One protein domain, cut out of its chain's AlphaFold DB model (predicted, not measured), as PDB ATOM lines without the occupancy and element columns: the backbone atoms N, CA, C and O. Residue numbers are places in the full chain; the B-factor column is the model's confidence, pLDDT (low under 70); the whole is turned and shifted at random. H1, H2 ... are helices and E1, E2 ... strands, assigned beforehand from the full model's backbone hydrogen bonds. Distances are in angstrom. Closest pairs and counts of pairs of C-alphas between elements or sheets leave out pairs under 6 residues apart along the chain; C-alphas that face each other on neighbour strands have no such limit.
ATOM      1  N   TRP A 703     -57.896  14.899  -8.985       87.62
ATOM      2  CA  TRP A 703     -59.233  14.332  -8.788       87.62
ATOM      3  C   TRP A 703     -59.996  14.311 -10.109       87.62
ATOM      4  O   TRP A 703     -60.136  15.340 -10.763       87.62
ATOM      5  N   HIS A 704     -60.541  13.148 -10.454       88.38
ATOM      6  CA  HIS A 704     -61.378  12.929 -11.630       88.38
ATOM      7  C   HIS A 704     -62.716  12.336 -11.173       88.38
ATOM      8  O   HIS A 704     -62.742  11.455 -10.310       88.38
ATOM      9  N   ASP A 705     -63.825  12.828 -11.723       91.00
ATOM     10  CA  ASP A 705     -65.146  12.241 -11.496       91.00
ATOM     11  C   ASP A 705     -65.202  10.863 -12.164       91.00
ATOM     12  O   ASP A 705     -64.834  10.715 -13.330       91.00
ATOM     13  N   GLU A 706     -65.616   9.829 -11.430       91.62
ATOM     14  CA  GLU A 706     -65.541   8.463 -11.956       91.62
ATOM     15  C   GLU A 706     -66.534   8.195 -13.097       91.62
ATOM     16  O   GLU A 706     -66.249   7.382 -13.977       91.62
ATOM     17  N   ILE A 707     -67.679   8.887 -13.124       92.31
ATOM     18  CA  ILE A 707     -68.702   8.730 -14.162       92.31
ATOM     19  C   ILE A 707     -68.229   9.423 -15.441       92.31
ATOM     20  O   ILE A 707     -68.264   8.811 -16.509       92.31
ATOM     21  N   GLN A 708     -67.732  10.657 -15.326       90.38
ATOM     22  CA  GLN A 708     -67.095  11.407 -16.414       90.38
ATOM     23  C   GLN A 708     -65.918  10.613 -17.007       90.38
ATOM     24  O   GLN A 708     -65.844  10.402 -18.217       90.38
ATOM     25  N   LEU A 709     -65.034  10.091 -16.153       89.38
ATOM     26  CA  LEU A 709     -63.847   9.347 -16.568       89.38
ATOM     27  C   LEU A 709     -64.194   7.997 -17.218       89.38
ATOM     28  O   LEU A 709     -63.594   7.631 -18.227       89.38
ATOM     29  N   ALA A 710     -65.185   7.268 -16.695       91.69
ATOM     30  CA  ALA A 710     -65.676   6.039 -17.320       91.69
ATOM     31  C   ALA A 710     -66.400   6.314 -18.652       91.69
ATOM     32  O   ALA A 710     -66.315   5.505 -19.579       91.69
ATOM     33  N   PHE A 711     -67.089   7.451 -18.784       89.56
ATOM     34  CA  PHE A 711     -67.689   7.889 -20.045       89.56
ATOM     35  C   PHE A 711     -66.614   8.207 -21.091       89.56
ATOM     36  O   PHE A 711     -66.632   7.622 -22.174       89.56
ATOM     37  N   HIS A 712     -65.615   9.022 -20.733       87.62
ATOM     38  CA  HIS A 712     -64.463   9.325 -21.586       87.62
ATOM     39  C   HIS A 712     -63.687   8.053 -21.979       87.62
ATOM     40  O   HIS A 712     -63.353   7.871 -23.151       87.62
ATOM     41  N   PHE A 713     -63.482   7.121 -21.041       89.50
ATOM     42  CA  PHE A 713     -62.893   5.807 -21.313       89.50
ATOM     43  C   PHE A 713     -63.668   5.021 -22.375       89.50
ATOM     44  O   PHE A 713     -63.055   4.507 -23.312       89.50
ATOM     45  N   ASN A 714     -64.993   4.911 -22.235       88.25
ATOM     46  CA  ASN A 714     -65.825   4.184 -23.192       88.25
ATOM     47  C   ASN A 714     -65.784   4.849 -24.572       88.25
ATOM     48  O   ASN A 714     -65.527   4.157 -25.557       88.25
ATOM     49  N   PHE A 715     -65.931   6.177 -24.624       83.12
ATOM     50  CA  PHE A 715     -65.859   6.970 -25.851       83.12
ATOM     51  C   PHE A 715     -64.528   6.761 -26.596       83.12
ATOM     52  O   PHE A 715     -64.522   6.350 -27.753       83.12
ATOM     53  N   LYS A 716     -63.384   6.922 -25.912       82.31
ATOM     54  CA  LYS A 716     -62.036   6.757 -26.502       82.31
ATOM     55  C   LYS A 716     -61.631   5.300 -26.792       82.31
ATOM     56  O   LYS A 716     -60.551   5.065 -27.343       82.31
ATOM     57  N   SER A 717     -62.455   4.323 -26.404       83.75
ATOM     58  CA  SER A 717     -62.181   2.882 -26.537       83.75
ATOM     59  C   SER A 717     -63.181   2.157 -27.446       83.75
ATOM     60  O   SER A 717     -63.412   0.967 -27.250       83.75
ATOM     61  N   ASP A 718     -63.780   2.847 -28.418       77.69
ATOM     62  CA  ASP A 718     -64.761   2.283 -29.359       77.69
ATOM     63  C   ASP A 718     -66.014   1.701 -28.652       77.69
ATOM     64  O   ASP A 718     -66.528   0.643 -29.023       77.69
ATOM     65  N   ASN A 719     -66.496   2.378 -27.600       76.25
ATOM     66  CA  ASN A 719     -67.700   2.038 -26.826       76.25
ATOM     67  C   ASN A 719     -67.736   0.593 -26.280       76.25
ATOM     68  O   ASN A 719     -68.726  -0.123 -26.432       76.25
ATOM     69  N   VAL A 720     -66.680   0.162 -25.568       85.38
ATOM     70  CA  VAL A 720     -66.619  -1.179 -24.930       85.38
ATOM     71  C   VAL A 720     -67.745  -1.487 -23.927       85.38
ATOM     72  O   VAL A 720     -67.927  -2.655 -23.584       85.38
ATOM     73  N   GLY A 721     -68.493  -0.485 -23.453       85.62
ATOM     74  CA  GLY A 721     -69.658  -0.664 -22.578       85.62
ATOM     75  C   GLY A 721     -69.309  -1.022 -21.129       85.62
ATOM     76  O   GLY A 721     -70.093  -1.682 -20.448       85.62
ATOM     77  N   LEU A 722     -68.128  -0.623 -20.649       91.56
ATOM     78  CA  LEU A 722     -67.687  -0.896 -19.283       91.56
ATOM     79  C   LEU A 722     -68.420   0.022 -18.297       91.56
ATOM     80  O   LEU A 722     -68.345   1.245 -18.414       91.56
ATOM     81  N   SER A 723     -69.102  -0.555 -17.304       93.25
ATOM     82  CA  SER A 723     -69.774   0.228 -16.263       93.25
ATOM     83  C   SER A 723     -68.772   0.966 -15.371       93.25
ATOM     84  O   SER A 723     -67.699   0.439 -15.073       93.25
ATOM     85  N   THR A 724     -69.156   2.149 -14.881       93.25
ATOM     86  CA  THR A 724     -68.342   2.979 -13.977       93.25
ATOM     87  C   THR A 724     -67.783   2.186 -12.801       93.25
ATOM     88  O   THR A 724     -66.577   2.185 -12.586       93.25
ATOM     89  N   ALA A 725     -68.626   1.409 -12.113       93.12
ATOM     90  CA  ALA A 725     -68.190   0.574 -10.996       93.12
ATOM     91  C   ALA A 725     -67.078  -0.414 -11.396       93.12
ATOM     92  O   ALA A 725     -66.083  -0.527 -10.687       93.12
ATOM     93  N   ASN A 726     -67.194  -1.095 -12.544       94.38
ATOM     94  CA  ASN A 726     -66.151  -2.013 -13.014       94.38
ATOM     95  C   ASN A 726     -64.884  -1.274 -13.461       94.38
ATOM     96  O   ASN A 726     -63.786  -1.768 -13.211       94.38
ATOM     97  N   PHE A 727     -65.011  -0.099 -14.080       93.88
ATOM     98  CA  PHE A 727     -63.870   0.746 -14.436       93.88
ATOM     99  C   PHE A 727     -63.092   1.185 -13.184       93.88
ATOM    100  O   PHE A 727     -61.900   0.897 -13.084       93.88
ATOM    101  N   SER A 728     -63.767   1.774 -12.192       92.94
ATOM    102  CA  SER A 728     -63.164   2.194 -10.920       92.94
ATOM    103  C   SER A 728     -62.526   1.029 -10.168       92.94
ATOM    104  O   SER A 728     -61.381   1.135  -9.727       92.94
ATOM    105  N   SER A 729     -63.209  -0.118 -10.102       93.00
ATOM    106  CA  SER A 729     -62.676  -1.331  -9.469       93.00
ATOM    107  C   SER A 729     -61.416  -1.837 -10.184       93.00
ATOM    108  O   SER A 729     -60.427  -2.161  -9.538       93.00
ATOM    109  N   ILE A 730     -61.386  -1.838 -11.524       93.94
ATOM    110  CA  ILE A 730     -60.187  -2.227 -12.285       93.94
ATOM    111  C   ILE A 730     -59.031  -1.244 -12.050       93.94
ATOM    112  O   ILE A 730     -57.898  -1.682 -11.844       93.94
ATOM    113  N   CYS A 731     -59.301   0.064 -12.057       91.62
ATOM    114  CA  CYS A 731     -58.299   1.098 -11.799       91.62
ATOM    115  C   CYS A 731     -57.676   0.959 -10.402       91.62
ATOM    116  O   CYS A 731     -56.453   0.983 -10.274       91.62
ATOM    117  N   LEU A 732     -58.493   0.754  -9.366       89.38
ATOM    118  CA  LEU A 732     -58.025   0.644  -7.983       89.38
ATOM    119  C   LEU A 732     -57.345  -0.704  -7.679       89.38
ATOM    120  O   LEU A 732     -56.330  -0.715  -6.982       89.38
ATOM    121  N   THR A 733     -57.846  -1.818  -8.227       89.50
ATOM    122  CA  THR A 733     -57.308  -3.168  -7.965       89.50
ATOM    123  C   THR A 733     -56.072  -3.494  -8.810       89.50
ATOM    124  O   THR A 733     -55.101  -4.043  -8.291       89.50
ATOM    125  N   TYR A 734     -56.072  -3.158 -10.107       89.38
ATOM    126  CA  TYR A 734     -55.016  -3.568 -11.050       89.38
ATOM    127  C   TYR A 734     -54.090  -2.438 -11.506       89.38
ATOM    128  O   TYR A 734     -53.067  -2.727 -12.124       89.38
ATOM    129  N   PHE A 735     -54.414  -1.176 -11.208       87.50
ATOM    130  CA  PHE A 735     -53.608  -0.006 -11.582       87.50
ATOM    131  C   PHE A 735     -53.352   0.932 -10.395       87.50
ATOM    132  O   PHE A 735     -53.213   2.145 -10.564       87.50
ATOM    133  N   SER A 736     -53.228   0.361  -9.193       81.56
ATOM    134  CA  SER A 736     -52.938   1.062  -7.937       81.56
ATOM    135  C   SER A 736     -51.663   1.921  -7.972       81.56
ATOM    136  O   SER A 736     -51.472   2.787  -7.120       81.56
ATOM    137  N   THR A 737     -50.746   1.699  -8.918       77.88
ATOM    138  CA  THR A 737     -49.583   2.582  -9.127       77.88
ATOM    139  C   THR A 737     -49.926   3.905  -9.815       77.88
ATOM    140  O   THR A 737     -49.177   4.863  -9.671       77.88
ATOM    141  N   CYS A 738     -51.045   3.972 -10.540       79.12
ATOM    142  CA  CYS A 738     -51.549   5.187 -11.189       79.12
ATOM    143  C   CYS A 738     -52.764   5.777 -10.471       79.12
ATOM    144  O   CYS A 738     -52.893   6.995 -10.434       79.12
ATOM    145  N   TRP A 739     -53.628   4.943  -9.889       84.88
ATOM    146  CA  TRP A 739     -54.916   5.357  -9.338       84.88
ATOM    147  C   TRP A 739     -55.043   5.094  -7.840       84.88
ATOM    148  O   TRP A 739     -54.505   4.128  -7.296       84.88
ATOM    149  N   THR A 740     -55.794   5.955  -7.158       83.94
ATOM    150  CA  THR A 740     -56.155   5.798  -5.749       83.94
ATOM    151  C   THR A 740     -57.510   6.432  -5.438       83.94
ATOM    152  O   THR A 740     -58.164   6.987  -6.317       83.94
ATOM    153  N   THR A 741     -57.971   6.296  -4.198       84.44
ATOM    154  CA  THR A 741     -59.310   6.729  -3.784       84.44
ATOM    155  C   THR A 741     -59.341   8.237  -3.532       84.44
ATOM    156  O   THR A 741     -58.581   8.717  -2.687       84.44
ATOM    157  N   GLY A 742     -60.229   8.966  -4.209       87.69
ATOM    158  CA  GLY A 742     -60.538  10.360  -3.890       87.69
ATOM    159  C   GLY A 742     -61.722  10.488  -2.916       87.69
ATOM    160  O   GLY A 742     -62.036   9.538  -2.187       87.69
ATOM    161  N   PRO A 743     -62.406  11.647  -2.927       90.19
ATOM    162  CA  PRO A 743     -63.784  11.787  -2.459       90.19
ATOM    163  C   PRO A 743     -64.740  10.719  -3.010       90.19
ATOM    164  O   PRO A 743     -64.450  10.046  -3.998       90.19
ATOM    165  N   LEU A 744     -65.914  10.562  -2.392       87.25
ATOM    166  CA  LEU A 744     -66.936   9.635  -2.893       87.25
ATOM    167  C   LEU A 744     -67.390  10.059  -4.304       87.25
ATOM    168  O   LEU A 744     -67.842  11.188  -4.489       87.25
ATOM    169  N   GLY A 745     -67.272   9.153  -5.280       89.12
ATOM    170  CA  GLY A 745     -67.483   9.451  -6.704       89.12
ATOM    171  C   GLY A 745     -66.253  10.017  -7.434       89.12
ATOM    172  O   GLY A 745     -66.360  10.404  -8.594       89.12
ATOM    173  N   CYS A 746     -65.082  10.058  -6.788       90.38
ATOM    174  CA  CYS A 746     -63.818  10.455  -7.408       90.38
ATOM    175  C   CYS A 746     -62.762   9.349  -7.363       90.38
ATOM    176  O   CYS A 746     -62.497   8.738  -6.321       90.38
ATOM    177  N   LEU A 747     -62.047   9.207  -8.476       88.88
ATOM    178  CA  LEU A 747     -60.733   8.575  -8.509       88.88
ATOM    179  C   LEU A 747     -59.654   9.656  -8.473       88.88
ATOM    180  O   LEU A 747     -59.860  10.772  -8.951       88.88
ATOM    181  N   GLN A 748     -58.494   9.317  -7.920       85.69
ATOM    182  CA  GLN A 748     -57.340  10.202  -7.905       85.69
ATOM    183  C   GLN A 748     -56.176   9.623  -8.710       85.69
ATOM    184  O   GLN A 748     -55.735   8.504  -8.435       85.69
ATOM    185  N   TRP A 749     -55.643  10.403  -9.651       81.69
ATOM    186  CA  TRP A 749     -54.418  10.078 -10.378       81.69
ATOM    187  C   TRP A 749     -53.183  10.456  -9.546       81.69
ATOM    188  O   TRP A 749     -53.017  11.602  -9.141       81.69
ATOM    189  N   ARG A 750     -52.293   9.493  -9.304       73.25
ATOM    190  CA  ARG A 750     -51.102   9.623  -8.442       73.25
ATOM    191  C   ARG A 750     -49.961  10.424  -9.068       73.25
ATOM    192  O   ARG A 750     -49.404  11.341  -8.482       73.25
ATOM    193  N   ALA A 751     -49.601  10.087 -10.301       67.19
ATOM    194  CA  ALA A 751     -48.400  10.622 -10.936       67.19
ATOM    195  C   ALA A 751     -48.689  11.120 -12.354       67.19
ATOM    196  O   ALA A 751     -48.354  10.420 -13.315       67.19
ATOM    197  N   PRO A 752     -49.340  12.288 -12.516       60.69
ATOM    198  CA  PRO A 752     -49.699  12.793 -13.834       60.69
ATOM    199  C   PRO A 752     -48.435  13.033 -14.677       60.69
ATOM    200  O   PRO A 752     -48.139  12.291 -15.618       60.69
ATOM    201  N   THR A 753     -47.613  14.002 -14.280       59.06
ATOM    202  CA  THR A 753     -46.468  14.446 -15.088       59.06
ATOM    203  C   THR A 753     -45.385  13.377 -15.237       59.06
ATOM    204  O   THR A 753     -44.724  13.273 -16.275       59.06
ATOM    205  N   TYR A 754     -45.206  12.550 -14.208       66.94
ATOM    206  CA  TYR A 754     -44.112  11.585 -14.143       66.94
ATOM    207  C   TYR A 754     -44.409  10.278 -14.880       66.94
ATOM    208  O   TYR A 754     -43.478   9.671 -15.406       66.94
ATOM    209  N   PHE A 755     -45.676   9.877 -15.052       72.56
ATOM    210  CA  PHE A 755     -45.999   8.689 -15.848       72.56
ATOM    211  C   PHE A 755     -45.603   8.865 -17.326       72.56
ATOM    212  O   PHE A 755     -44.958   7.989 -17.905       72.56
ATOM    213  N   GLY A 756     -45.890  10.025 -17.929       71.44
ATOM    214  CA  GLY A 756     -45.479  10.334 -19.306       71.44
ATOM    215  C   GLY A 756     -43.953  10.370 -19.488       71.44
ATOM    216  O   GLY A 756     -43.424   9.757 -20.426       71.44
ATOM    217  N   LYS A 757     -43.235  11.025 -18.559       71.69
ATOM    218  CA  LYS A 757     -41.759  11.027 -18.498       71.69
ATOM    219  C   LYS A 757     -41.215   9.592 -18.394       71.69
ATOM    220  O   LYS A 757     -40.407   9.190 -19.236       71.69
ATOM    221  N   MET A 758     -41.747   8.797 -17.461       78.06
ATOM    222  CA  MET A 758     -41.345   7.410 -17.218       78.06
ATOM    223  C   MET A 758     -41.538   6.536 -18.455       78.06
ATOM    224  O   MET A 758     -40.594   5.888 -18.907       78.06
ATOM    225  N   MET A 759     -42.729   6.557 -19.061       77.00
ATOM    226  CA  MET A 759     -43.017   5.783 -20.270       77.00
ATOM    227  C   MET A 759     -42.095   6.167 -21.434       77.00
ATOM    228  O   MET A 759     -41.656   5.291 -22.179       77.00
ATOM    229  N   SER A 760     -41.767   7.454 -21.587       77.56
ATOM    230  CA  SER A 760     -40.842   7.943 -22.618       77.56
ATOM    231  C   SER A 760     -39.405   7.466 -22.377       77.56
ATOM    232  O   SER A 760     -38.766   6.941 -23.293       77.56
ATOM    233  N   ALA A 761     -38.898   7.585 -21.148       79.00
ATOM    234  CA  ALA A 761     -37.546   7.168 -20.784       79.00
ATOM    235  C   ALA A 761     -37.370   5.638 -20.816       79.00
ATOM    236  O   ALA A 761     -36.434   5.154 -21.455       79.00
ATOM    237  N   VAL A 762     -38.313   4.865 -20.260       85.19
ATOM    238  CA  VAL A 762     -38.325   3.394 -20.368       85.19
ATOM    239  C   VAL A 762     -38.384   2.963 -21.836       85.19
ATOM    240  O   VAL A 762     -37.590   2.119 -22.253       85.19
ATOM    241  N   ARG A 763     -39.245   3.580 -22.662       85.44
ATOM    242  CA  ARG A 763     -39.321   3.287 -24.106       85.44
ATOM    243  C   ARG A 763     -38.012   3.599 -24.837       85.44
ATOM    244  O   ARG A 763     -37.628   2.826 -25.710       85.44
ATOM    245  N   LYS A 764     -37.305   4.683 -24.498       85.69
ATOM    246  CA  LYS A 764     -35.969   4.979 -25.052       85.69
ATOM    247  C   LYS A 764     -34.945   3.916 -24.634       85.69
ATOM    248  O   LYS A 764     -34.237   3.389 -25.491       85.69
ATOM    249  N   TYR A 765     -34.916   3.559 -23.348       87.44
ATOM    250  CA  TYR A 765     -34.008   2.556 -22.787       87.44
ATOM    251  C   TYR A 765     -34.179   1.179 -23.448       87.44
ATOM    252  O   TYR A 765     -33.212   0.626 -23.975       87.44
ATOM    253  N   VAL A 766     -35.406   0.648 -23.482       89.00
ATOM    254  CA  VAL A 766     -35.706  -0.675 -24.063       89.00
ATOM    255  C   VAL A 766     -35.563  -0.705 -25.585       89.00
ATOM    256  O   VAL A 766     -35.168  -1.731 -26.134       89.00
ATOM    257  N   TYR A 767     -35.808   0.415 -26.277       89.38
ATOM    258  CA  TYR A 767     -35.529   0.536 -27.708       89.38
ATOM    259  C   TYR A 767     -34.029   0.386 -27.972       89.38
ATOM    260  O   TYR A 767     -33.641  -0.443 -28.795       89.38
ATOM    261  N   ALA A 768     -33.187   1.138 -27.254       86.94
ATOM    262  CA  ALA A 768     -31.734   1.045 -27.383       86.94
ATOM    263  C   ALA A 768     -31.217  -0.359 -27.016       86.94
ATOM    264  O   ALA A 768     -30.430  -0.935 -27.763       86.94
ATOM    265  N   HIS A 769     -31.726  -0.947 -25.928       87.81
ATOM    266  CA  HIS A 769     -31.358  -2.302 -25.507       87.81
ATOM    267  C   HIS A 769     -31.828  -3.388 -26.477       87.81
ATOM    268  O   HIS A 769     -31.147  -4.401 -26.601       87.81
ATOM    269  N   SER A 770     -32.926  -3.201 -27.219       90.00
ATOM    270  CA  SER A 770     -33.400  -4.211 -28.181       90.00
ATOM    271  C   SER A 770     -32.389  -4.520 -29.293       90.00
ATOM    272  O   SER A 770     -32.347  -5.643 -29.793       90.00
ATOM    273  N   GLU A 771     -31.529  -3.559 -29.654       88.19
ATOM    274  CA  GLU A 771     -30.479  -3.746 -30.665       88.19
ATOM    275  C   GLU A 771     -29.339  -4.669 -30.182       88.19
ATOM    276  O   GLU A 771     -28.616  -5.226 -31.012       88.19
ATOM    277  N   THR A 772     -29.183  -4.861 -28.864       89.06
ATOM    278  CA  THR A 772     -28.061  -5.591 -28.232       89.06
ATOM    279  C   THR A 772     -28.480  -6.739 -27.304       89.06
ATOM    280  O   THR A 772     -27.671  -7.627 -27.043       89.06
ATOM    281  N   THR A 773     -29.733  -6.766 -26.844       90.38
ATOM    282  CA  THR A 773     -30.273  -7.701 -25.841       90.38
ATOM    283  C   THR A 773     -31.356  -8.590 -26.451       90.38
ATOM    284  O   THR A 773     -32.276  -8.099 -27.102       90.38
ATOM    285  N   ASP A 774     -31.280  -9.909 -26.239       88.69
ATOM    286  CA  ASP A 774     -32.326 -10.831 -26.694       88.69
ATOM    287  C   ASP A 774     -33.574 -10.776 -25.807       88.69
ATOM    288  O   ASP A 774     -33.486 -10.705 -24.580       88.69
ATOM    289  N   ILE A 775     -34.739 -10.941 -26.429       89.88
ATOM    290  CA  ILE A 775     -35.982 -11.281 -25.730       89.88
ATOM    291  C   ILE A 775     -35.790 -12.622 -24.997       89.88
ATOM    292  O   ILE A 775     -35.291 -13.590 -25.582       89.88
ATOM    293  N   GLY A 776     -36.174 -12.663 -23.718       85.06
ATOM    294  CA  GLY A 776     -35.893 -13.775 -22.799       85.06
ATOM    295  C   GLY A 776     -34.556 -13.655 -22.047       85.06
ATOM    296  O   GLY A 776     -34.131 -14.602 -21.390       85.06
ATOM    297  N   THR A 777     -33.859 -12.518 -22.131       89.38
ATOM    298  CA  THR A 777     -32.678 -12.255 -21.286       89.38
ATOM    299  C   THR A 777     -33.109 -11.845 -19.880       89.38
ATOM    300  O   THR A 777     -33.929 -10.938 -19.737       89.38
ATOM    301  N   VAL A 778     -32.535 -12.480 -18.851       89.50
ATOM    302  CA  VAL A 778     -32.680 -12.049 -17.451       89.50
ATOM    303  C   VAL A 778     -31.883 -10.760 -17.238       89.50
ATOM    304  O   VAL A 778     -30.687 -10.721 -17.530       89.50
ATOM    305  N   LEU A 779     -32.539  -9.718 -16.733       88.06
ATOM    306  CA  LEU A 779     -31.935  -8.438 -16.372       88.06
ATOM    307  C   LEU A 779     -31.713  -8.352 -14.850       88.06
ATOM    308  O   LEU A 779     -32.540  -8.866 -14.092       88.06
ATOM    309  N   PRO A 780     -30.647  -7.674 -14.376       88.12
ATOM    310  CA  PRO A 780     -30.466  -7.393 -12.953       88.12
ATOM    311  C   PRO A 780     -31.627  -6.559 -12.396       88.12
ATOM    312  O   PRO A 780     -32.008  -5.552 -12.995       88.12
ATOM    313  N   ALA A 781     -32.156  -6.951 -11.234       84.81
ATOM    314  CA  ALA A 781     -33.275  -6.257 -10.596       84.81
ATOM    315  C   ALA A 781     -32.939  -4.793 -10.271       84.81
ATOM    316  O   ALA A 781     -33.727  -3.908 -10.594       84.81
ATOM    317  N   ASP A 782     -31.740  -4.535  -9.736       84.94
ATOM    318  CA  ASP A 782     -31.250  -3.181  -9.452       84.94
ATOM    319  C   ASP A 782     -31.241  -2.292 -10.700       84.94
ATOM    320  O   ASP A 782     -31.731  -1.173 -10.654       84.94
ATOM    321  N   LEU A 783     -30.779  -2.809 -11.844       84.50
ATOM    322  CA  LEU A 783     -30.733  -2.049 -13.096       84.50
ATOM    323  C   LEU A 783     -32.137  -1.646 -13.571       84.50
ATOM    324  O   LEU A 783     -32.337  -0.517 -14.010       84.50
ATOM    325  N   VAL A 784     -33.117  -2.551 -13.485       82.88
ATOM    326  CA  VAL A 784     -34.499  -2.256 -13.903       82.88
ATOM    327  C   VAL A 784     -35.180  -1.307 -12.915       82.88
ATOM    328  O   VAL A 784     -35.837  -0.361 -13.350       82.88
ATOM    329  N   ARG A 785     -34.976  -1.506 -11.606       84.75
ATOM    330  CA  ARG A 785     -35.411  -0.581 -10.551       84.75
ATOM    331  C   ARG A 785     -34.858   0.819 -10.796       84.75
ATOM    332  O   ARG A 785     -35.620   1.778 -10.785       84.75
ATOM    333  N   ASP A 786     -33.556   0.939 -11.037       82.06
ATOM    334  CA  ASP A 786     -32.882   2.228 -11.183       82.06
ATOM    335  C   ASP A 786     -33.295   2.922 -12.487       82.06
ATOM    336  O   ASP A 786     -33.534   4.125 -12.481       82.06
ATOM    337  N   VAL A 787     -33.508   2.176 -13.578       80.94
ATOM    338  CA  VAL A 787     -34.111   2.716 -14.809       80.94
ATOM    339  C   VAL A 787     -35.527   3.236 -14.563       80.94
ATOM    340  O   VAL A 787     -35.836   4.326 -15.033       80.94
ATOM    341  N   ILE A 788     -36.384   2.508 -13.836       78.94
ATOM    342  CA  ILE A 788     -37.750   2.962 -13.513       78.94
ATOM    343  C   ILE A 788     -37.710   4.195 -12.597       78.94
ATOM    344  O   ILE A 788     -38.384   5.179 -12.891       78.94
ATOM    345  N   ASN A 789     -36.884   4.177 -11.546       76.75
ATOM    346  CA  ASN A 789     -36.701   5.298 -10.624       76.75
ATOM    347  C   ASN A 789     -36.197   6.551 -11.357       76.75
ATOM    348  O   ASN A 789     -36.844   7.583 -11.273       76.75
ATOM    349  N   ILE A 790     -35.115   6.473 -12.144       71.81
ATOM    350  CA  ILE A 790     -34.576   7.618 -12.911       71.81
ATOM    351  C   ILE A 790     -35.593   8.115 -13.950       71.81
ATOM    352  O   ILE A 790     -35.774   9.317 -14.133       71.81
ATOM    353  N   ALA A 791     -36.290   7.199 -14.627       70.38
ATOM    354  CA  ALA A 791     -37.324   7.541 -15.600       70.38
ATOM    355  C   ALA A 791     -38.508   8.298 -14.966       70.38
ATOM    356  O   ALA A 791     -39.149   9.103 -15.644       70.38
ATOM    357  N   PHE A 792     -38.794   8.037 -13.688       66.12
ATOM    358  CA  PHE A 792     -39.889   8.636 -12.930       66.12
ATOM    359  C   PHE A 792     -39.466   9.906 -12.173       66.12
ATOM    360  O   PHE A 792     -40.192  10.887 -12.196       66.12
ATOM    361  N   GLU A 793     -38.284   9.922 -11.557       63.53
ATOM    362  CA  GLU A 793     -37.753  11.026 -10.740       63.53
ATOM    363  C   GLU A 793     -37.087  12.131 -11.583       63.53
ATOM    364  O   GLU A 793     -36.961  13.268 -11.128       63.53
ATOM    365  N   GLY A 794     -36.697  11.824 -12.825       57.19
ATOM    366  CA  GLY A 794     -35.920  12.717 -13.684       57.19
ATOM    367  C   GLY A 794     -34.414  12.660 -13.400       57.19
ATOM    368  O   GLY A 794     -33.943  11.931 -12.531       57.19
ATOM    369  N   ASP A 795     -33.637  13.438 -14.152       52.50
ATOM    370  CA  ASP A 795     -32.170  13.510 -14.047       52.50
ATOM    371  C   ASP A 795     -31.670  14.581 -13.054       52.50
ATOM    372  O   ASP A 795     -30.473  14.846 -12.965       52.50
ATOM    373  N   GLY A 796     -32.584  15.204 -12.301       52.97
ATOM    374  CA  GLY A 796     -32.287  16.268 -11.338       52.97
ATOM    375  C   GLY A 796     -31.959  17.633 -11.960       52.97
ATOM    376  O   GLY A 796     -31.701  18.586 -11.223       52.97
ATOM    377  N   ALA A 797     -31.986  17.773 -13.290       43.09
ATOM    378  CA  ALA A 797     -31.635  19.018 -13.965       43.09
ATOM    379  C   ALA A 797     -32.812  20.010 -14.003       43.09
ATOM    380  O   ALA A 797     -33.595  20.041 -14.948       43.09
ATOM    381  N   ASN A 798     -32.888  20.874 -12.984       48.00
ATOM    382  CA  ASN A 798     -33.723  22.084 -12.963       48.00
ATOM    383  C   ASN A 798     -35.206  21.840 -13.331       48.00
ATOM    384  O   ASN A 798     -35.810  22.581 -14.111       48.00
ATOM    385  N   ASP A 799     -35.795  20.768 -12.787       53.25
ATOM    386  CA  ASP A 799     -37.189  20.411 -13.050       53.25
ATOM    387  C   ASP A 799     -38.098  21.481 -12.421       53.25
ATOM    388  O   ASP A 799     -38.284  21.521 -11.206       53.25
ATOM    389  N   LYS A 800     -38.718  22.330 -13.254       48.75
ATOM    390  CA  LYS A 800     -39.707  23.374 -12.876       48.75
ATOM    391  C   LYS A 800     -40.955  22.860 -12.122       48.75
ATOM    392  O   LYS A 800     -41.880  23.613 -11.848       48.75
ATOM    393  N   TYR A 801     -40.972  21.565 -11.825       49.66
ATOM    394  CA  TYR A 801     -41.998  20.777 -11.156       49.66
ATOM    395  C   TYR A 801     -41.599  20.455  -9.695       49.66
ATOM    396  O   TYR A 801     -42.428  19.985  -8.923       49.66
ATOM    397  N   ALA A 802     -40.351  20.740  -9.286       46.72
ATOM    398  CA  ALA A 802     -39.789  20.397  -7.971       46.72
ATOM    399  C   ALA A 802     -40.400  21.154  -6.770       46.72
ATOM    400  O   ALA A 802     -40.106  20.820  -5.623       46.72
ATOM    401  N   LEU A 803     -41.247  22.161  -7.015       45.41
ATOM    402  CA  LEU A 803     -42.009  22.877  -5.980       45.41
ATOM    403  C   LEU A 803     -43.070  21.999  -5.299       45.41
ATOM    404  O   LEU A 803     -43.460  22.271  -4.164       45.41
ATOM    405  N   PHE A 804     -43.527  20.941  -5.972       49.66
ATOM    406  CA  PHE A 804     -44.549  20.039  -5.457       49.66
ATOM    407  C   PHE A 804     -43.879  18.794  -4.877       49.66
ATOM    408  O   PHE A 804     -43.143  18.089  -5.568       49.66
ATOM    409  N   VAL A 805     -44.121  18.523  -3.589       47.81
ATOM    410  CA  VAL A 805     -43.531  17.376  -2.886       47.81
ATOM    411  C   VAL A 805     -43.974  16.081  -3.567       47.81
ATOM    412  O   VAL A 805     -45.109  15.636  -3.420       47.81
ATOM    413  N   HIS A 806     -43.049  15.483  -4.314       48.59
ATOM    414  CA  HIS A 806     -43.244  14.256  -5.077       48.59
ATOM    415  C   HIS A 806     -43.795  13.117  -4.194       48.59
ATOM    416  O   HIS A 806     -43.294  12.895  -3.088       48.59
ATOM    417  N   GLU A 807     -44.782  12.350  -4.687       50.12
ATOM    418  CA  GLU A 807     -45.518  11.338  -3.893       50.12
ATOM    419  C   GLU A 807     -44.620  10.265  -3.238       50.12
ATOM    420  O   GLU A 807     -45.008   9.639  -2.247       50.12
ATOM    421  N   ARG A 808     -43.378  10.095  -3.722       47.44
ATOM    422  CA  ARG A 808     -42.336   9.282  -3.063       47.44
ATOM    423  C   ARG A 808     -42.100   9.669  -1.599       47.44
ATOM    424  O   ARG A 808     -41.652   8.823  -0.841       47.44
ATOM    425  N   GLY A 809     -42.486  10.867  -1.157       45.75
ATOM    426  CA  GLY A 809     -42.525  11.220   0.265       45.75
ATOM    427  C   GLY A 809     -43.422  10.323   1.140       45.75
ATOM    428  O   GLY A 809     -43.233  10.320   2.350       45.75
ATOM    429  N   ARG A 810     -44.367   9.557   0.561       46.16
ATOM    430  CA  ARG A 810     -45.149   8.509   1.259       46.16
ATOM    431  C   ARG A 810     -44.974   7.097   0.675       46.16
ATOM    432  O   ARG A 810     -45.398   6.135   1.306       46.16
ATOM    433  N   THR A 811     -44.357   6.937  -0.503       47.06
ATOM    434  CA  THR A 811     -44.042   5.610  -1.087       47.06
ATOM    435  C   THR A 811     -42.569   5.201  -0.999       47.06
ATOM    436  O   THR A 811     -42.253   4.068  -1.355       47.06
ATOM    437  N   ALA A 812     -41.677   6.037  -0.452       45.28
ATOM    438  CA  ALA A 812     -40.322   5.630  -0.054       45.28
ATOM    439  C   ALA A 812     -40.337   4.445   0.933       45.28
ATOM    440  O   ALA A 812     -39.452   3.594   0.882       45.28
ATOM    441  N   ASP A 813     -41.392   4.341   1.748       51.16
ATOM    442  CA  ASP A 813     -41.631   3.232   2.677       51.16
ATOM    443  C   ASP A 813     -42.053   1.921   1.975       51.16
ATOM    444  O   ASP A 813     -42.088   0.862   2.602       51.16
ATOM    445  N   ASN A 814     -42.353   1.955   0.667       66.88
ATOM    446  CA  ASN A 814     -42.607   0.768  -0.151       66.88
ATOM    447  C   ASN A 814     -41.466   0.537  -1.168       66.88
ATOM    448  O   ASN A 814     -41.582   0.927  -2.337       66.88
ATOM    449  N   PRO A 815     -40.391  -0.179  -0.785       67.81
ATOM    450  CA  PRO A 815     -39.260  -0.465  -1.673       67.81
ATOM    451  C   PRO A 815     -39.614  -1.353  -2.883       67.81
ATOM    452  O   PRO A 815     -38.761  -1.567  -3.745       67.81
ATOM    453  N   ARG A 816     -40.852  -1.864  -2.974       74.81
ATOM    454  CA  ARG A 816     -41.359  -2.724  -4.058       74.81
ATOM    455  C   ARG A 816     -42.362  -2.031  -4.988       74.81
ATOM    456  O   ARG A 816     -42.964  -2.686  -5.839       74.81
ATOM    457  N   TRP A 817     -42.549  -0.711  -4.882       75.75
ATOM    458  CA  TRP A 817     -43.485   0.022  -5.753       75.75
ATOM    459  C   TRP A 817     -43.182  -0.184  -7.253       75.75
ATOM    460  O   TRP A 817     -44.093  -0.359  -8.060       75.75
ATOM    461  N   TRP A 818     -41.896  -0.244  -7.614       78.69
ATOM    462  CA  TRP A 818     -41.420  -0.438  -8.984       78.69
ATOM    463  C   TRP A 818     -41.735  -1.846  -9.528       78.69
ATOM    464  O   TRP A 818     -41.977  -1.987 -10.723       78.69
ATOM    465  N   GLU A 819     -41.822  -2.874  -8.671       82.44
ATOM    466  CA  GLU A 819     -42.265  -4.233  -9.040       82.44
ATOM    467  C   GLU A 819     -43.752  -4.225  -9.443       82.44
ATOM    468  O   GLU A 819     -44.173  -4.870 -10.410       82.44
ATOM    469  N   SER A 820     -44.552  -3.422  -8.731       83.19
ATOM    470  CA  SER A 820     -45.963  -3.190  -9.063       83.19
ATOM    471  C   SER A 820     -46.090  -2.383 -10.358       83.19
ATOM    472  O   SER A 820     -46.867  -2.750 -11.233       83.19
ATOM    473  N   ALA A 821     -45.277  -1.339 -10.550       81.88
ATOM    474  CA  ALA A 821     -45.298  -0.542 -11.779       81.88
ATOM    475  C   ALA A 821     -44.885  -1.376 -13.006       81.88
ATOM    476  O   ALA A 821     -45.490  -1.266 -14.075       81.88
ATOM    477  N   LEU A 822     -43.901  -2.266 -12.842       84.69
ATOM    478  CA  LEU A 822     -43.458  -3.196 -13.876       84.69
ATOM    479  C   LEU A 822     -44.592  -4.134 -14.315       84.69
ATOM    480  O   LEU A 822     -44.861  -4.245 -15.511       84.69
ATOM    481  N   SER A 823     -45.281  -4.766 -13.363       83.75
ATOM    482  CA  SER A 823     -46.354  -5.730 -13.649       83.75
ATOM    483  C   SER A 823     -47.650  -5.081 -14.154       83.75
ATOM    484  O   SER A 823     -48.263  -5.597 -15.091       83.75
ATOM    485  N   GLN A 824     -48.053  -3.938 -13.589       85.81
ATOM    486  CA  GLN A 824     -49.290  -3.237 -13.953       85.81
ATOM    487  C   GLN A 824     -49.137  -2.441 -15.266       85.81
ATOM    488  O   GLN A 824     -49.965  -2.552 -16.174       85.81
ATOM    489  N   LEU A 825     -48.058  -1.660 -15.407       83.44
ATOM    490  CA  LEU A 825     -47.920  -0.635 -16.456       83.44
ATOM    491  C   LEU A 825     -46.973  -1.037 -17.593       83.44
ATOM    492  O   LEU A 825     -47.193  -0.643 -18.741       83.44
ATOM    493  N   LEU A 826     -45.941  -1.841 -17.306       85.81
ATOM    494  CA  LEU A 826     -44.878  -2.195 -18.258       85.81
ATOM    495  C   LEU A 826     -44.812  -3.678 -18.728       85.81
ATOM    496  O   LEU A 826     -43.745  -4.076 -19.209       85.81
ATOM    497  N   PRO A 827     -45.887  -4.503 -18.718       84.19
ATOM    498  CA  PRO A 827     -45.784  -5.937 -19.035       84.19
ATOM    499  C   PRO A 827     -45.463  -6.251 -20.513       84.19
ATOM    500  O   PRO A 827     -45.153  -7.386 -20.863       84.19
ATOM    501  N   ASP A 828     -45.538  -5.257 -21.408       82.56
ATOM    502  CA  ASP A 828     -45.084  -5.376 -22.805       82.56
ATOM    503  C   ASP A 828     -43.571  -5.121 -22.983       82.56
ATOM    504  O   ASP A 828     -43.037  -5.354 -24.069       82.56
ATOM    505  N   TYR A 829     -42.887  -4.635 -21.942       86.88
ATOM    506  CA  TYR A 829     -41.455  -4.311 -21.946       86.88
ATOM    507  C   TYR A 829     -40.634  -5.305 -21.117       86.88
ATOM    508  O   TYR A 829     -39.540  -5.705 -21.530       86.88
ATOM    509  N   PHE A 830     -41.180  -5.699 -19.966       87.62
ATOM    510  CA  PHE A 830     -40.576  -6.624 -19.017       87.62
ATOM    511  C   PHE A 830     -41.591  -7.685 -18.577       87.62
ATOM    512  O   PHE A 830     -42.796  -7.452 -18.598       87.62
ATOM    513  N   SER A 831     -41.104  -8.840 -18.136       84.56
ATOM    514  CA  SER A 831     -41.899  -9.863 -17.447       84.56
ATOM    515  C   SER A 831     -41.179 -10.315 -16.178       84.56
ATOM    516  O   SER A 831     -39.970 -10.127 -16.060       84.56
ATOM    517  N   THR A 832     -41.894 -10.918 -15.235       83.00
ATOM    518  CA  THR A 832     -41.327 -11.483 -14.003       83.00
ATOM    519  C   THR A 832     -41.551 -12.985 -13.960       83.00
ATOM    520  O   THR A 832     -42.670 -13.450 -14.170       83.00
ATOM    521  N   VAL A 833     -40.506 -13.739 -13.632       79.56
ATOM    522  CA  VAL A 833     -40.561 -15.191 -13.421       79.56
ATOM    523  C   VAL A 833     -40.017 -15.490 -12.030       79.56
ATOM    524  O   VAL A 833     -38.987 -14.946 -11.646       79.56
ATOM    525  N   THR A 834     -40.714 -16.325 -11.261       77.44
ATOM    526  CA  THR A 834     -40.258 -16.755  -9.931       77.44
ATOM    527  C   THR A 834     -39.753 -18.187 -10.018       77.44
ATOM    528  O   THR A 834     -40.543 -19.103 -10.235       77.44
ATOM    529  N   GLU A 835     -38.451 -18.382  -9.826       72.25
ATOM    530  CA  GLU A 835     -37.814 -19.700  -9.759       72.25
ATOM    531  C   GLU A 835     -37.159 -19.858  -8.386       72.25
ATOM    532  O   GLU A 835     -36.486 -18.951  -7.904       72.25
ATOM    533  N   ASN A 836     -37.386 -20.993  -7.717       70.25
ATOM    534  CA  ASN A 836     -36.832 -21.299  -6.387       70.25
ATOM    535  C   ASN A 836     -37.077 -20.211  -5.311       70.25
ATOM    536  O   ASN A 836     -36.288 -20.059  -4.384       70.25
ATOM    537  N   GLY A 837     -38.171 -19.448  -5.433       70.06
ATOM    538  CA  GLY A 837     -38.506 -18.334  -4.534       70.06
ATOM    539  C   GLY A 837     -37.807 -17.006  -4.851       70.06
ATOM    540  O   GLY A 837     -38.051 -16.022  -4.155       70.06
ATOM    541  N   GLN A 838     -36.983 -16.944  -5.902       74.94
ATOM    542  CA  GLN A 838     -36.319 -15.728  -6.363       74.94
ATOM    543  C   GLN A 838     -36.991 -15.193  -7.637       74.94
ATOM    544  O   GLN A 838     -37.079 -15.881  -8.657       74.94
TER     545      GLN A 838
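This is residues 703 to 838 of the 1119 residues of an uncharacterized protein of Pseudogymnoascus sp. WSF 3629 (UniProt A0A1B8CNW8). The model has two lobes: a small three-stranded sheet, E1, E3 and E2, with H1 and H2 packed on it, and a helical lobe in which H3 and H4 form a hairpin and H6 packs on H4. From E3 the chain passes directly into H3 and so from the first lobe to the second; a long loop, whose residues 795 to 800 stick out, leads from H4 to the small helix H5, and E4 runs away from H6 near the end of the printed part. The printed part has 136 residues, with six named helices and four named strands in the order E1 H1 H2 E2 E3 H3 H4 H5 H6 E4; the sheet, in the order E1 - E3 - E2, is antiparallel, and the class is mostly helix. The whole is only just compact, close to loose, with a radius of gyration of the C-alphas of 16.9 A and spans of 44 by 37 by 30 A.

E1, residues 703 to 705, begins at C-alpha 703, (-59.233, 14.332, -8.788). H1, residues 706 to 716, and H2, residues 724 to 734, each measure 15.1 A from first to last C-alpha. E2 is residues 739 to 741, 7.2 A long, and E3 is residues 746 to 749, 9.9 A. H3, residues 752 to 770, is the longest helix at 27.6 A and begins at C-alpha 752, (-49.699, 12.793, -13.834). H4, residues 781 to 793, measures 17.9 A. H5, residues 808 to 811, has four residues, and H6, residues 817 to 825, is 11.6 A long. E4, residues 830 to 835, measures 16.3 A and ends at C-alpha 835, (-37.814, -19.700, -9.759).

In the sheet, E1 and E3 are antiparallel, with N 704 and O 747 2.9 A apart, within hydrogen-bond range. E2 and E3 form a hairpin, with N 748 and O 740 at 2.8 A, also within range. E1, H1, H2 and E2 make a split strand-helix-strand unit, two strands of one sheet joined through helices, with E3 between them in the sheet, and its crossover is right-handed. H1 only grazes the sheet, with its residues 706 to 711. H2 is on the sheet at a height of 9.5 A and lies over E2, slantwise to the strands at 53 degrees on the local plane. H1 and H2 touch, about perpendicular at 90 degrees; their closest C-alphas, of Ala 710 and Thr 724, are 5.3 A apart. H2 and H6 are close but not clearly touching, with the C-alphas of Tyr 734 and Gln 824 closest at 6.4 A. H3 and H4 form a helical hairpin, at a steep tilt of 43 degrees, opposite ways; their closest C-alphas, of Met 758 and Ala 791, are 4.3 A apart. H4 touches H6 with residues 785 to 789 alone, about perpendicular at 82 degrees; the closest C-alphas, of Arg 785 and Trp 818, are 6.2 A apart. H5 touches no helix. The closest C-alphas of H6 and E4, of Leu 822 and Phe 830, are 6.8 A apart, and E4 pairs with no named strand. Every O i to N i+4 pair is within hydrogen-bond range in H1, H2, H4 and H6; in H3 it is 13 of 15, and H5 is too short for such a pair.

The two C-alphas farthest apart are those of Leu 744 and Thr 772, at 48.8 A. The printed part has no cut. The link from H4 to H5, residues 794 to 807, is long. Residues 768 to 774, of which 768 to 770 belong to H3, stand free, as do residues 795 to 800 and residues 809 to 814. The mean pLDDT of the printed part is 78.2, with residues 751 to 754 and 792 to 815 under 70.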